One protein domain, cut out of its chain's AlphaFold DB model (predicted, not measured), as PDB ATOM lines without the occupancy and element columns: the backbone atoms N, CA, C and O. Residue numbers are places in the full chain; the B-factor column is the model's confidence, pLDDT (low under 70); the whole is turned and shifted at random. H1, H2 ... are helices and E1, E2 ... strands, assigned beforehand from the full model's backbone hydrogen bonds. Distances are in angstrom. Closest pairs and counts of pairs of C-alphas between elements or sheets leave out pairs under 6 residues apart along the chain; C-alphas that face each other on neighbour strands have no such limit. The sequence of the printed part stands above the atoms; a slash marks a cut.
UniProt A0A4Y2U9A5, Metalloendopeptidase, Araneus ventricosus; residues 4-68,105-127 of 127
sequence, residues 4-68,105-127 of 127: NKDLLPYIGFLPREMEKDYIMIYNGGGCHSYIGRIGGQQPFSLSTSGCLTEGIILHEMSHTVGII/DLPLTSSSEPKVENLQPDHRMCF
ATOM      1  N   ASN A   4     198.587 213.449 333.542       84.31
ATOM      2  CA  ASN A   4     197.471 212.845 334.277       84.31
ATOM      3  C   ASN A   4     197.724 211.395 334.719       84.31
ATOM      4  O   ASN A   4     197.089 210.922 335.652       84.31
ATOM      5  N   LYS A   5     198.618 210.667 334.045       86.31
ATOM      6  CA  LYS A   5     198.971 209.298 334.437       86.31
ATOM      7  C   LYS A   5     199.998 209.296 335.568       86.31
ATOM      8  O   LYS A   5     199.910 208.465 336.464       86.31
ATOM      9  N   ASP A   6     200.967 210.196 335.480       85.62
ATOM     10  CA  ASP A   6     202.182 210.139 336.286       85.62
ATOM     11  C   ASP A   6     202.091 211.033 337.536       85.62
ATOM     12  O   ASP A   6     202.812 210.790 338.498       85.62
ATOM     13  N   LEU A   7     201.227 212.060 337.537       83.06
ATOM     14  CA  LEU A   7     201.216 213.113 338.566       83.06
ATOM     15  C   LEU A   7     199.870 213.311 339.275       83.06
ATOM     16  O   LEU A   7     199.809 214.067 340.247       83.06
ATOM     17  N   LEU A   8     198.800 212.619 338.867       79.19
ATOM     18  CA  LEU A   8     197.579 212.576 339.675       79.19
ATOM     19  C   LEU A   8     197.833 211.837 341.007       79.19
ATOM     20  O   LEU A   8     198.590 210.868 341.032       79.19
ATOM     21  N   PRO A   9     197.179 212.247 342.112       80.81
ATOM     22  CA  PRO A   9     196.170 213.309 342.213       80.81
ATOM     23  C   PRO A   9     196.744 214.718 342.462       80.81
ATOM     24  O   PRO A   9     195.971 215.633 342.726       80.81
ATOM     25  N   TYR A  10     198.067 214.901 342.415       82.56
ATOM     26  CA  TYR A  10     198.721 216.158 342.792       82.56
ATOM     27  C   TYR A  10     198.612 217.227 341.706       82.56
ATOM     28  O   TYR A  10     198.186 218.340 341.992       82.56
ATOM     29  N   ILE A  11     198.972 216.884 340.465       84.12
ATOM     30  CA  ILE A  11     198.869 217.774 339.305       84.12
ATOM     31  C   ILE A  11     198.105 217.047 338.204       84.12
ATOM     32  O   ILE A  11     198.451 215.932 337.813       84.12
ATOM     33  N   GLY A  12     197.069 217.702 337.686       86.56
ATOM     34  CA  GLY A  12     196.250 217.183 336.600       86.56
ATOM     35  C   GLY A  12     195.746 218.294 335.695       86.56
ATOM     36  O   GLY A  12     195.398 219.372 336.173       86.56
ATOM     37  N   PHE A  13     195.697 217.993 334.400       89.44
ATOM     38  CA  PHE A  13     195.070 218.807 333.367       89.44
ATOM     39  C   PHE A  13     193.734 218.166 333.011       89.44
ATOM     40  O   PHE A  13     193.698 217.101 332.390       89.44
ATOM     41  N   LEU A  14     192.638 218.776 333.445       91.06
ATOM     42  CA  LEU A  14     191.292 218.224 333.305       91.06
ATOM     43  C   LEU A  14     190.434 219.122 332.407       91.06
ATOM     44  O   LEU A  14     190.653 220.332 332.400       91.06
ATOM     45  N   PRO A  15     189.455 218.565 331.672       93.12
ATOM     46  CA  PRO A  15     188.462 219.384 330.994       93.12
ATOM     47  C   PRO A  15     187.756 220.291 331.999       93.12
ATOM     48  O   PRO A  15     187.339 219.833 333.063       93.12
ATOM     49  N   ARG A  16     187.629 221.567 331.658       93.81
ATOM     50  CA  ARG A  16     186.897 222.541 332.456       93.81
ATOM     51  C   ARG A  16     185.397 222.268 332.390       93.81
ATOM     52  O   ARG A  16     184.833 222.089 331.312       93.81
ATOM     53  N   GLU A  17     184.740 222.356 333.540       94.06
ATOM     54  CA  GLU A  17     183.283 222.373 333.653       94.06
ATOM     55  C   GLU A  17     182.790 223.774 334.042       94.06
ATOM     56  O   GLU A  17     182.143 224.463 333.253       94.06
ATOM     57  N   MET A  18     183.123 224.225 335.254       94.06
ATOM     58  CA  MET A  18     182.636 225.488 335.835       94.06
ATOM     59  C   MET A  18     183.720 226.270 336.581       94.06
ATOM     60  O   MET A  18     183.438 227.284 337.221       94.06
ATOM     61  N   GLU A  19     184.967 225.813 336.521       94.50
ATOM     62  CA  GLU A  19     186.073 226.420 337.237       94.50
ATOM     63  C   GLU A  19     186.270 227.865 336.780       94.50
ATOM     64  O   GLU A  19     186.222 228.194 335.587       94.50
ATOM     65  N   LYS A  20     186.471 228.751 337.757       94.62
ATOM     66  CA  LYS A  20     186.738 230.168 337.507       94.62
ATOM     67  C   LYS A  20     188.089 230.366 336.823       94.62
ATOM     68  O   LYS A  20     188.198 231.200 335.928       94.62
ATOM     69  N   ASP A  21     189.083 229.602 337.262       95.00
ATOM     70  CA  ASP A  21     190.455 229.692 336.785       95.00
ATOM     71  C   ASP A  21     190.754 228.488 335.897       95.00
ATOM     72  O   ASP A  21     190.521 227.348 336.297       95.00
ATOM     73  N   TYR A  22     191.223 228.747 334.684       95.25
ATOM     74  CA  TYR A  22     191.453 227.723 333.669       95.25
ATOM     75  C   TYR A  22     192.379 228.261 332.582       95.25
ATOM     76  O   TYR A  22     192.436 229.472 332.344       95.25
ATOM     77  N   ILE A  23     193.076 227.363 331.892       95.75
ATOM     78  CA  ILE A  23     193.809 227.706 330.677       95.75
ATOM     79  C   ILE A  23     192.878 227.639 329.468       95.75
ATOM     80  O   ILE A  23     192.051 226.747 329.358       95.75
ATOM     81  N   MET A  24     193.025 228.567 328.533       96.88
ATOM     82  CA  MET A  24     192.320 228.539 327.254       96.88
ATOM     83  C   MET A  24     193.348 228.293 326.155       96.88
ATOM     84  O   MET A  24     194.161 229.170 325.861       96.88
ATOM     85  N   ILE A  25     193.332 227.082 325.595       96.94
ATOM     86  CA  ILE A  25     194.243 226.671 324.522       96.94
ATOM     87  C   ILE A  25     193.712 227.198 323.188       96.94
ATOM     88  O   ILE A  25     192.572 226.924 322.815       96.94
ATOM     89  N   TYR A  26     194.546 227.922 322.442       97.25
ATOM     90  CA  TYR A  26     194.181 228.461 321.131       97.25
ATOM     91  C   TYR A  26     195.364 228.500 320.164       97.25
ATOM     92  O   TYR A  26     196.531 228.489 320.557       97.25
ATOM     93  N   ASN A  27     195.038 228.580 318.873       97.44
ATOM     94  CA  ASN A  27     196.008 228.780 317.802       97.44
ATOM     95  C   ASN A  27     196.415 230.262 317.723       97.44
ATOM     96  O   ASN A  27     195.830 231.030 316.957       97.44
ATOM     97  N   GLY A  28     197.356 230.667 318.576       94.62
ATOM     98  CA  GLY A  28     197.923 232.015 318.611       94.62
ATOM     99  C   GLY A  28     199.246 232.144 317.849       94.62
ATOM    100  O   GLY A  28     199.651 231.260 317.098       94.62
ATOM    101  N   GLY A  29     199.930 233.274 318.042       94.12
ATOM    102  CA  GLY A  29     201.276 233.496 317.512       94.12
ATOM    103  C   GLY A  29     202.332 232.886 318.433       94.12
ATOM    104  O   GLY A  29     202.466 233.309 319.576       94.12
ATOM    105  N   GLY A  30     203.099 231.919 317.927       95.88
ATOM    106  CA  GLY A  30     204.146 231.247 318.703       95.88
ATOM    107  C   GLY A  30     203.613 230.335 319.814       95.88
ATOM    108  O   GLY A  30     202.422 230.008 319.867       95.88
ATOM    109  N   CYS A  31     204.531 229.894 320.672       97.88
ATOM    110  CA  CYS A  31     204.282 228.980 321.784       97.88
ATOM    111  C   CYS A  31     204.561 229.745 323.074       97.88
ATOM    112  O   CYS A  31     205.666 230.263 323.227       97.88
ATOM    113  N   HIS A  32     203.552 229.911 323.930       96.31
ATOM    114  CA  HIS A  32     203.739 230.569 325.221       96.31
ATOM    115  C   HIS A  32     202.584 230.277 326.188       96.31
ATOM    116  O   HIS A  32     201.412 230.204 325.796       96.31
ATOM    117  N   SER A  33     202.910 230.227 327.475       95.94
ATOM    118  CA  SER A  33     201.967 230.230 328.592       95.94
ATOM    119  C   SER A  33     202.439 231.169 329.707       95.94
ATOM    120  O   SER A  33     203.591 231.603 329.746       95.94
ATOM    121  N   TYR A  34     201.536 231.497 330.626       94.00
ATOM    122  CA  TYR A  34     201.898 232.176 331.867       94.00
ATOM    123  C   TYR A  34     202.601 231.223 332.835       94.00
ATOM    124  O   TYR A  34     202.320 230.027 332.860       94.00
ATOM    125  N   ILE A  35     203.473 231.781 333.681       90.94
ATOM    126  CA  ILE A  35     204.096 231.046 334.783       90.94
ATOM    127  C   ILE A  35     203.119 230.987 335.966       90.94
ATOM    128  O   ILE A  35     202.845 232.008 336.605       90.94
ATOM    129  N   GLY A  36     202.615 229.791 336.265       89.44
ATOM    130  CA  GLY A  36     201.662 229.548 337.347       89.44
ATOM    131  C   GLY A  36     200.217 229.958 337.025       89.44
ATOM    132  O   GLY A  36     199.882 230.433 335.934       89.44
ATOM    133  N   ARG A  37     199.337 229.804 338.024       90.06
ATOM    134  CA  ARG A  37     197.938 230.257 337.967       90.06
ATOM    135  C   ARG A  37     197.866 231.771 338.169       90.06
ATOM    136  O   ARG A  37     198.170 232.266 339.255       90.06
ATOM    137  N   ILE A  38     197.417 232.504 337.149       92.00
ATOM    138  CA  ILE A  38     197.285 233.975 337.218       92.00
ATOM    139  C   ILE A  38     195.890 234.452 337.652       92.00
ATOM    140  O   ILE A  38     195.721 235.621 337.993       92.00
ATOM    141  N   GLY A  39     194.915 233.538 337.690       91.19
ATOM    142  CA  GLY A  39     193.514 233.815 338.007       91.19
ATOM    143  C   GLY A  39     192.675 234.149 336.767       91.19
ATOM    144  O   GLY A  39     193.134 234.818 335.845       91.19
ATOM    145  N   GLY A  40     191.423 233.690 336.760       95.00
ATOM    146  CA  GLY A  40     190.509 233.777 335.624       95.00
ATOM    147  C   GLY A  40     190.914 232.889 334.444       95.00
ATOM    148  O   GLY A  40     191.687 231.939 334.581       95.00
ATOM    149  N   GLN A  41     190.381 233.218 333.266       96.31
ATOM    150  CA  GLN A  41     190.823 232.625 332.007       96.31
ATOM    151  C   GLN A  41     192.247 233.092 331.694       96.31
ATOM    152  O   GLN A  41     192.452 234.284 331.458       96.31
ATOM    153  N   GLN A  42     193.200 232.168 331.592       96.06
ATOM    154  CA  GLN A  42     194.555 232.481 331.145       96.06
ATOM    155  C   GLN A  42     194.833 231.901 329.746       96.06
ATOM    156  O   GLN A  42     194.567 230.724 329.506       96.06
ATOM    157  N   PRO A  43     195.333 232.702 328.789       96.50
ATOM    158  CA  PRO A  43     195.617 232.232 327.437       96.50
ATOM    159  C   PRO A  43     196.832 231.295 327.415       96.50
ATOM    160  O   PRO A  43     197.840 231.553 328.073       96.50
ATOM    161  N   PHE A  44     196.733 230.242 326.609       97.38
ATOM    162  CA  PHE A  44     197.785 229.267 326.343       97.38
ATOM    163  C   PHE A  44     197.922 229.133 324.821       97.38
ATOM    164  O   PHE A  44     197.074 228.527 324.160       97.38
ATOM    165  N   SER A  45     198.961 229.742 324.247       98.00
ATOM    166  CA  SER A  45     199.145 229.770 322.794       98.00
ATOM    167  C   SER A  45     199.912 228.542 322.326       98.00
ATOM    168  O   SER A  45     201.052 228.318 322.734       98.00
ATOM    169  N   LEU A  46     199.305 227.782 321.417       97.69
ATOM    170  CA  LEU A  46     199.967 226.737 320.643       97.69
ATOM    171  C   LEU A  46     199.670 226.954 319.163       97.69
ATOM    172  O   LEU A  46     198.649 226.494 318.648       97.69
ATOM    173  N   SER A  47     200.580 227.640 318.470       97.56
ATOM    174  CA  SER A  47     200.510 227.771 317.013       97.56
ATOM    175  C   SER A  47     200.496 226.395 316.341       97.56
ATOM    176  O   SER A  47     201.361 225.547 316.595       97.56
ATOM    177  N   THR A  48     199.560 226.187 315.413       96.38
ATOM    178  CA  THR A  48     199.529 224.980 314.570       96.38
ATOM    179  C   THR A  48     200.785 224.850 313.709       96.38
ATOM    180  O   THR A  48     201.158 223.745 313.318       96.38
ATOM    181  N   SER A  49     201.472 225.966 313.460       95.88
ATOM    182  CA  SER A  49     202.801 226.001 312.865       95.88
ATOM    183  C   SER A  49     203.866 226.036 313.963       95.88
ATOM    184  O   SER A  49     204.061 227.064 314.614       95.88
ATOM    185  N   GLY A  50     204.548 224.910 314.177       95.00
ATOM    186  CA  GLY A  50     205.767 224.832 314.989       95.00
ATOM    187  C   GLY A  50     205.600 224.461 316.467       95.00
ATOM    188  O   GLY A  50     206.561 223.957 317.036       95.00
ATOM    189  N   CYS A  51     204.420 224.617 317.086       97.62
ATOM    190  CA  CYS A  51     204.262 224.346 318.528       97.62
ATOM    191  C   CYS A  51     203.719 222.951 318.865       97.62
ATOM    192  O   CYS A  51     203.826 222.512 320.008       97.62
ATOM    193  N   LEU A  52     203.140 222.231 317.898       96.06
ATOM    194  CA  LEU A  52     202.460 220.947 318.129       96.06
ATOM    195  C   LEU A  52     203.429 219.755 318.197       96.06
ATOM    196  O   LEU A  52     203.243 218.737 317.533       96.06
ATOM    197  N   THR A  53     204.480 219.890 319.004       95.94
ATOM    198  CA  THR A  53     205.390 218.793 319.354       95.94
ATOM    199  C   THR A  53     205.235 218.457 320.833       95.94
ATOM    200  O   THR A  53     204.939 219.335 321.641       95.94
ATOM    201  N   GLU A  54     205.455 217.194 321.208       93.56
ATOM    202  CA  GLU A  54     205.326 216.761 322.607       93.56
ATOM    203  C   GLU A  54     206.211 217.597 323.543       93.56
ATOM    204  O   GLU A  54     205.742 218.060 324.578       93.56
ATOM    205  N   GLY A  55     207.463 217.861 323.155       93.88
ATOM    206  CA  GLY A  55     208.400 218.640 323.966       93.88
ATOM    207  C   GLY A  55     207.947 220.080 324.213       93.88
ATOM    208  O   GLY A  55     208.017 220.549 325.345       93.88
ATOM    209  N   ILE A  56     207.437 220.764 323.184       95.75
ATOM    210  CA  ILE A  56     206.952 222.148 323.315       95.75
ATOM    211  C   ILE A  56     205.666 222.189 324.140       95.75
ATOM    212  O   ILE A  56     205.543 223.008 325.042       95.75
ATOM    213  N   ILE A  57     204.730 221.269 323.902       95.06
ATOM    214  CA  ILE A  57     203.498 221.196 324.698       95.06
ATOM    215  C   ILE A  57     203.839 220.978 326.178       95.06
ATOM    216  O   ILE A  57     203.314 221.680 327.038       95.06
ATOM    217  N   LEU A  58     204.763 220.061 326.484       93.31
ATOM    218  CA  LEU A  58     205.228 219.835 327.852       93.31
ATOM    219  C   LEU A  58     205.913 221.072 328.449       93.31
ATOM    220  O   LEU A  58     205.701 221.350 329.628       93.31
ATOM    221  N   HIS A  59     206.696 221.815 327.664       94.69
ATOM    222  CA  HIS A  59     207.334 223.064 328.087       94.69
ATOM    223  C   HIS A  59     206.297 224.112 328.516       94.69
ATOM    224  O   HIS A  59     206.338 224.601 329.643       94.69
ATOM    225  N   GLU A  60     205.299 224.382 327.675       95.56
ATOM    226  CA  GLU A  60     204.262 225.375 327.980       95.56
ATOM    227  C   GLU A  60     203.330 224.923 329.122       95.56
ATOM    228  O   GLU A  60     202.915 225.716 329.976       95.56
ATOM    229  N   MET A  61     203.034 223.621 329.208       93.31
ATOM    230  CA  MET A  61     202.318 223.051 330.356       93.31
ATOM    231  C   MET A  61     203.117 223.229 331.652       93.31
ATOM    232  O   MET A  61     202.537 223.582 332.678       93.31
ATOM    233  N   SER A  62     204.440 223.050 331.597       91.56
ATOM    234  CA  SER A  62     205.339 223.249 332.738       91.56
ATOM    235  C   SER A  62     205.331 224.701 333.214       91.56
ATOM    236  O   SER A  62     205.214 224.936 334.419       91.56
ATOM    237  N   HIS A  63     205.353 225.675 332.297       93.06
ATOM    238  CA  HIS A  63     205.159 227.085 332.649       93.06
ATOM    239  C   HIS A  63     203.865 227.292 333.417       93.06
ATOM    240  O   HIS A  63     203.877 227.845 334.513       93.06
ATOM    241  N   THR A  64     202.769 226.732 332.921       91.81
ATOM    242  CA  THR A  64     201.464 226.873 333.569       91.81
ATOM    243  C   THR A  64     201.470 226.351 335.012       91.81
ATOM    244  O   THR A  64     200.861 226.955 335.890       91.81
ATOM    245  N   VAL A  65     202.198 225.261 335.287       89.75
ATOM    246  CA  VAL A  65     202.374 224.696 336.642       89.75
ATOM    247  C   VAL A  65     203.248 225.582 337.542       89.75
ATOM    248  O   VAL A  65     203.149 225.503 338.764       89.75
ATOM    249  N   GLY A  66     204.062 226.462 336.961       86.88
ATOM    250  CA  GLY A  66     204.947 227.381 337.678       86.88
ATOM    251  C   GLY A  66     206.431 227.090 337.473       86.88
ATOM    252  O   GLY A  66     207.257 227.574 338.237       86.88
ATOM    253  N   ILE A  67     206.811 226.291 336.479       87.06
ATOM    254  CA  ILE A  67     208.225 226.053 336.169       87.06
ATOM    255  C   ILE A  67     208.741 227.210 335.303       87.06
ATOM    256  O   ILE A  67     208.091 227.615 334.339       87.06
ATOM    257  N   ILE A  68     209.899 227.765 335.655       88.06
ATOM    258  CA  ILE A  68     210.602 228.790 334.865       88.06
ATOM    259  C   ILE A  68     211.608 228.135 333.918       88.06
ATOM    260  O   ILE A  68     211.849 226.931 333.995       88.06
ATOM    261  N   ASP A 105     211.342 226.038 342.761       54.06
ATOM    262  CA  ASP A 105     212.802 225.941 342.849       54.06
ATOM    263  C   ASP A 105     213.203 224.518 343.262       54.06
ATOM    264  O   ASP A 105     213.208 224.165 344.442       54.06
ATOM    265  N   LEU A 106     213.453 223.660 342.269       56.28
ATOM    266  CA  LEU A 106     213.937 222.295 342.482       56.28
ATOM    267  C   LEU A 106     215.457 222.254 342.248       56.28
ATOM    268  O   LEU A 106     215.902 222.663 341.180       56.28
ATOM    269  N   PRO A 107     216.293 221.760 343.179       53.44
ATOM    270  CA  PRO A 107     217.746 221.705 342.987       53.44
ATOM    271  C   PRO A 107     218.160 220.782 341.820       53.44
ATOM    272  O   PRO A 107     217.588 219.709 341.648       53.44
ATOM    273  N   LEU A 108     219.192 221.167 341.050       48.38
ATOM    274  CA  LEU A 108     219.754 220.383 339.925       48.38
ATOM    275  C   LEU A 108     220.481 219.093 340.351       48.38
ATOM    276  O   LEU A 108     220.944 218.328 339.500       48.38
ATOM    277  N   THR A 109     220.652 218.846 341.651       41.16
ATOM    278  CA  THR A 109     221.469 217.726 342.126       41.16
ATOM    279  C   THR A 109     220.769 216.387 341.925       41.16
ATOM    280  O   THR A 109     219.620 216.188 342.313       41.16
ATOM    281  N   SER A 110     221.515 215.456 341.337       43.34
ATOM    282  CA  SER A 110     221.128 214.085 341.041       43.34
ATOM    283  C   SER A 110     220.558 213.323 342.248       43.34
ATOM    284  O   SER A 110     221.048 213.414 343.370       43.34
ATOM    285  N   SER A 111     219.595 212.446 341.952       39.22
ATOM    286  CA  SER A 111     219.201 211.251 342.725       39.22
ATOM    287  C   SER A 111     218.289 211.361 343.951       39.22
ATOM    288  O   SER A 111     217.976 210.319 344.520       39.22
ATOM    289  N   SER A 112     217.745 212.521 344.313       38.00
ATOM    290  CA  SER A 112     216.592 212.535 345.224       38.00
ATOM    291  C   SER A 112     215.352 212.982 344.474       38.00
ATOM    292  O   SER A 112     215.267 214.135 344.055       38.00
ATOM    293  N   GLU A 113     214.405 212.057 344.303       39.44
ATOM    294  CA  GLU A 113     213.025 212.376 343.942       39.44
ATOM    295  C   GLU A 113     212.574 213.614 344.734       39.44
ATOM    296  O   GLU A 113     212.838 213.684 345.942       39.44
ATOM    297  N   PRO A 114     211.937 214.611 344.094       42.53
ATOM    298  CA  PRO A 114     211.382 215.727 344.836       42.53
ATOM    299  C   PRO A 114     210.404 215.149 345.856       42.53
ATOM    300  O   PRO A 114     209.424 214.497 345.496       42.53
ATOM    301  N   LYS A 115     210.693 215.350 347.145       38.84
ATOM    302  CA  LYS A 115     209.748 215.021 348.207       38.84
ATOM    303  C   LYS A 115     208.507 215.869 347.968       38.84
ATOM    304  O   LYS A 115     208.512 217.068 348.234       38.84
ATOM    305  N   VAL A 116     207.451 215.234 347.462       48.22
ATOM    306  CA  VAL A 116     206.088 215.776 347.374       48.22
ATOM    307  C   VAL A 116     205.500 215.847 348.790       48.22
ATOM    308  O   VAL A 116     204.449 215.301 349.102       48.22
ATOM    309  N   GLU A 117     206.224 216.476 349.705       38.50
ATOM    310  CA  GLU A 117     205.789 216.733 351.064       38.50
ATOM    311  C   GLU A 117     205.373 218.210 351.073       38.50
ATOM    312  O   GLU A 117     206.217 219.093 350.939       38.50
ATOM    313  N   ASN A 118     204.059 218.454 351.177       40.31
ATOM    314  CA  ASN A 118     203.363 219.757 351.258       40.31
ATOM    315  C   ASN A 118     202.675 220.310 349.992       40.31
ATOM    316  O   ASN A 118     202.166 221.432 350.047       40.31
ATOM    317  N   LEU A 119     202.543 219.555 348.893       45.97
ATOM    318  CA  LEU A 119     201.593 219.947 347.839       45.97
ATOM    319  C   LEU A 119     200.163 219.749 348.366       45.97
ATOM    320  O   LEU A 119     199.677 218.624 348.488       45.97
ATOM    321  N   GLN A 120     199.503 220.855 348.722       44.12
ATOM    322  CA  GLN A 120     198.073 220.864 349.033       44.12
ATOM    323  C   GLN A 120     197.293 220.235 347.847       44.12
ATOM    324  O   GLN A 120     197.693 220.430 346.694       44.12
ATOM    325  N   PRO A 121     196.199 219.483 348.083       49.91
ATOM    326  CA  PRO A 121     195.498 218.700 347.049       49.91
ATOM    327  C   PRO A 121     194.793 219.495 345.926       49.91
ATOM    328  O   PRO A 121     193.991 218.915 345.189       49.91
ATOM    329  N   ASP A 122     195.004 220.807 345.808       51.22
ATOM    330  CA  ASP A 122     194.197 221.698 344.965       51.22
ATOM    331  C   ASP A 122     194.897 222.225 343.699       51.22
ATOM    332  O   ASP A 122     194.322 223.048 342.989       51.22
ATOM    333  N   HIS A 123     196.070 221.701 343.327       62.38
ATOM    334  CA  HIS A 123     196.798 222.102 342.111       62.38
ATOM    335  C   HIS A 123     196.226 221.475 340.821       62.38
ATOM    336  O   HIS A 123     196.953 220.961 339.965       62.38
ATOM    337  N   ARG A 124     194.900 221.500 340.669       63.22
ATOM    338  CA  ARG A 124     194.228 221.091 339.430       63.22
ATOM    339  C   ARG A 124     194.217 222.259 338.462       63.22
ATOM    340  O   ARG A 124     193.777 223.354 338.803       63.22
ATOM    341  N   MET A 125     194.674 222.001 337.246       70.38
ATOM    342  CA  MET A 125     194.573 222.939 336.143       70.38
ATOM    343  C   MET A 125     193.465 222.471 335.215       70.38
ATOM    344  O   MET A 125     193.499 221.340 334.731       70.38
ATOM    345  N   CYS A 126     192.488 223.330 334.957       76.25
ATOM    346  CA  CYS A 126     191.389 223.000 334.056       76.25
ATOM    347  C   CYS A 126     191.568 223.712 332.711       76.25
ATOM    348  O   CYS A 126     192.172 224.788 332.677       76.25
ATOM    349  N   PHE A 127     191.083 223.113 331.623       78.00
ATOM    350  CA  PHE A 127     191.146 223.677 330.271       78.00
ATOM    351  C   PHE A 127     189.876 223.441 329.458       78.00
ATOM    352  O   PHE A 127     189.281 222.351 329.599       78.00
TER     353      PHE A 127
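This is residues 4 to 68 and 105 to 127 of the 127 residues of the protein "Metalloendopeptidase" of Araneus ventricosus (UniProt A0A4Y2U9A5). There is little regular structure here: two small parallel strand pairs, E1 with E4 and E2 with E3, and one helix, H1, beside E3, with long stretches that hold no named element at residues 27 to 40 and 105 to 123; residues 107 to 113 stick out. Of 88 printed residues, 29 lie in the named elements, E1, E2, E3, H1, E4 in order, mixed in class. The whole is only just compact, close to loose: radius of gyration of the C-alphas 14.0 A, spans 38 by 31 by 23 A.

Find C-alpha 12 at (196.250, 217.183, 336.600), where E1, residues 12 to 14, begins. E2 is residues 22 to 26, 12.9 A; E3, 41 to 46, 15.7 A; H1, 54 to 65, 16.4 A. E4, residues 124 to 126, ends at (191.389, 223.000, 334.056).

E1 and E4 are parallel; N 125 and O 12, 2.9 A, are within hydrogen-bond range. C-alphas Tyr 22 and Cys 126, the closest of E2 and E4, are 4.7 A apart. E2 and E3 are parallel, with N 24 and O 42 at 2.8 A. H1, every O i to N i+4 pair within range, is closest to E3 at C-alphas Leu 46 and Ile 57, 7.7 A.

Residues 69 to 104 are not printed; C-alphas 68 and 105 are 8.8 A apart. The link E2 to E3 is long. Residues 105 to 124 have pLDDT under 70.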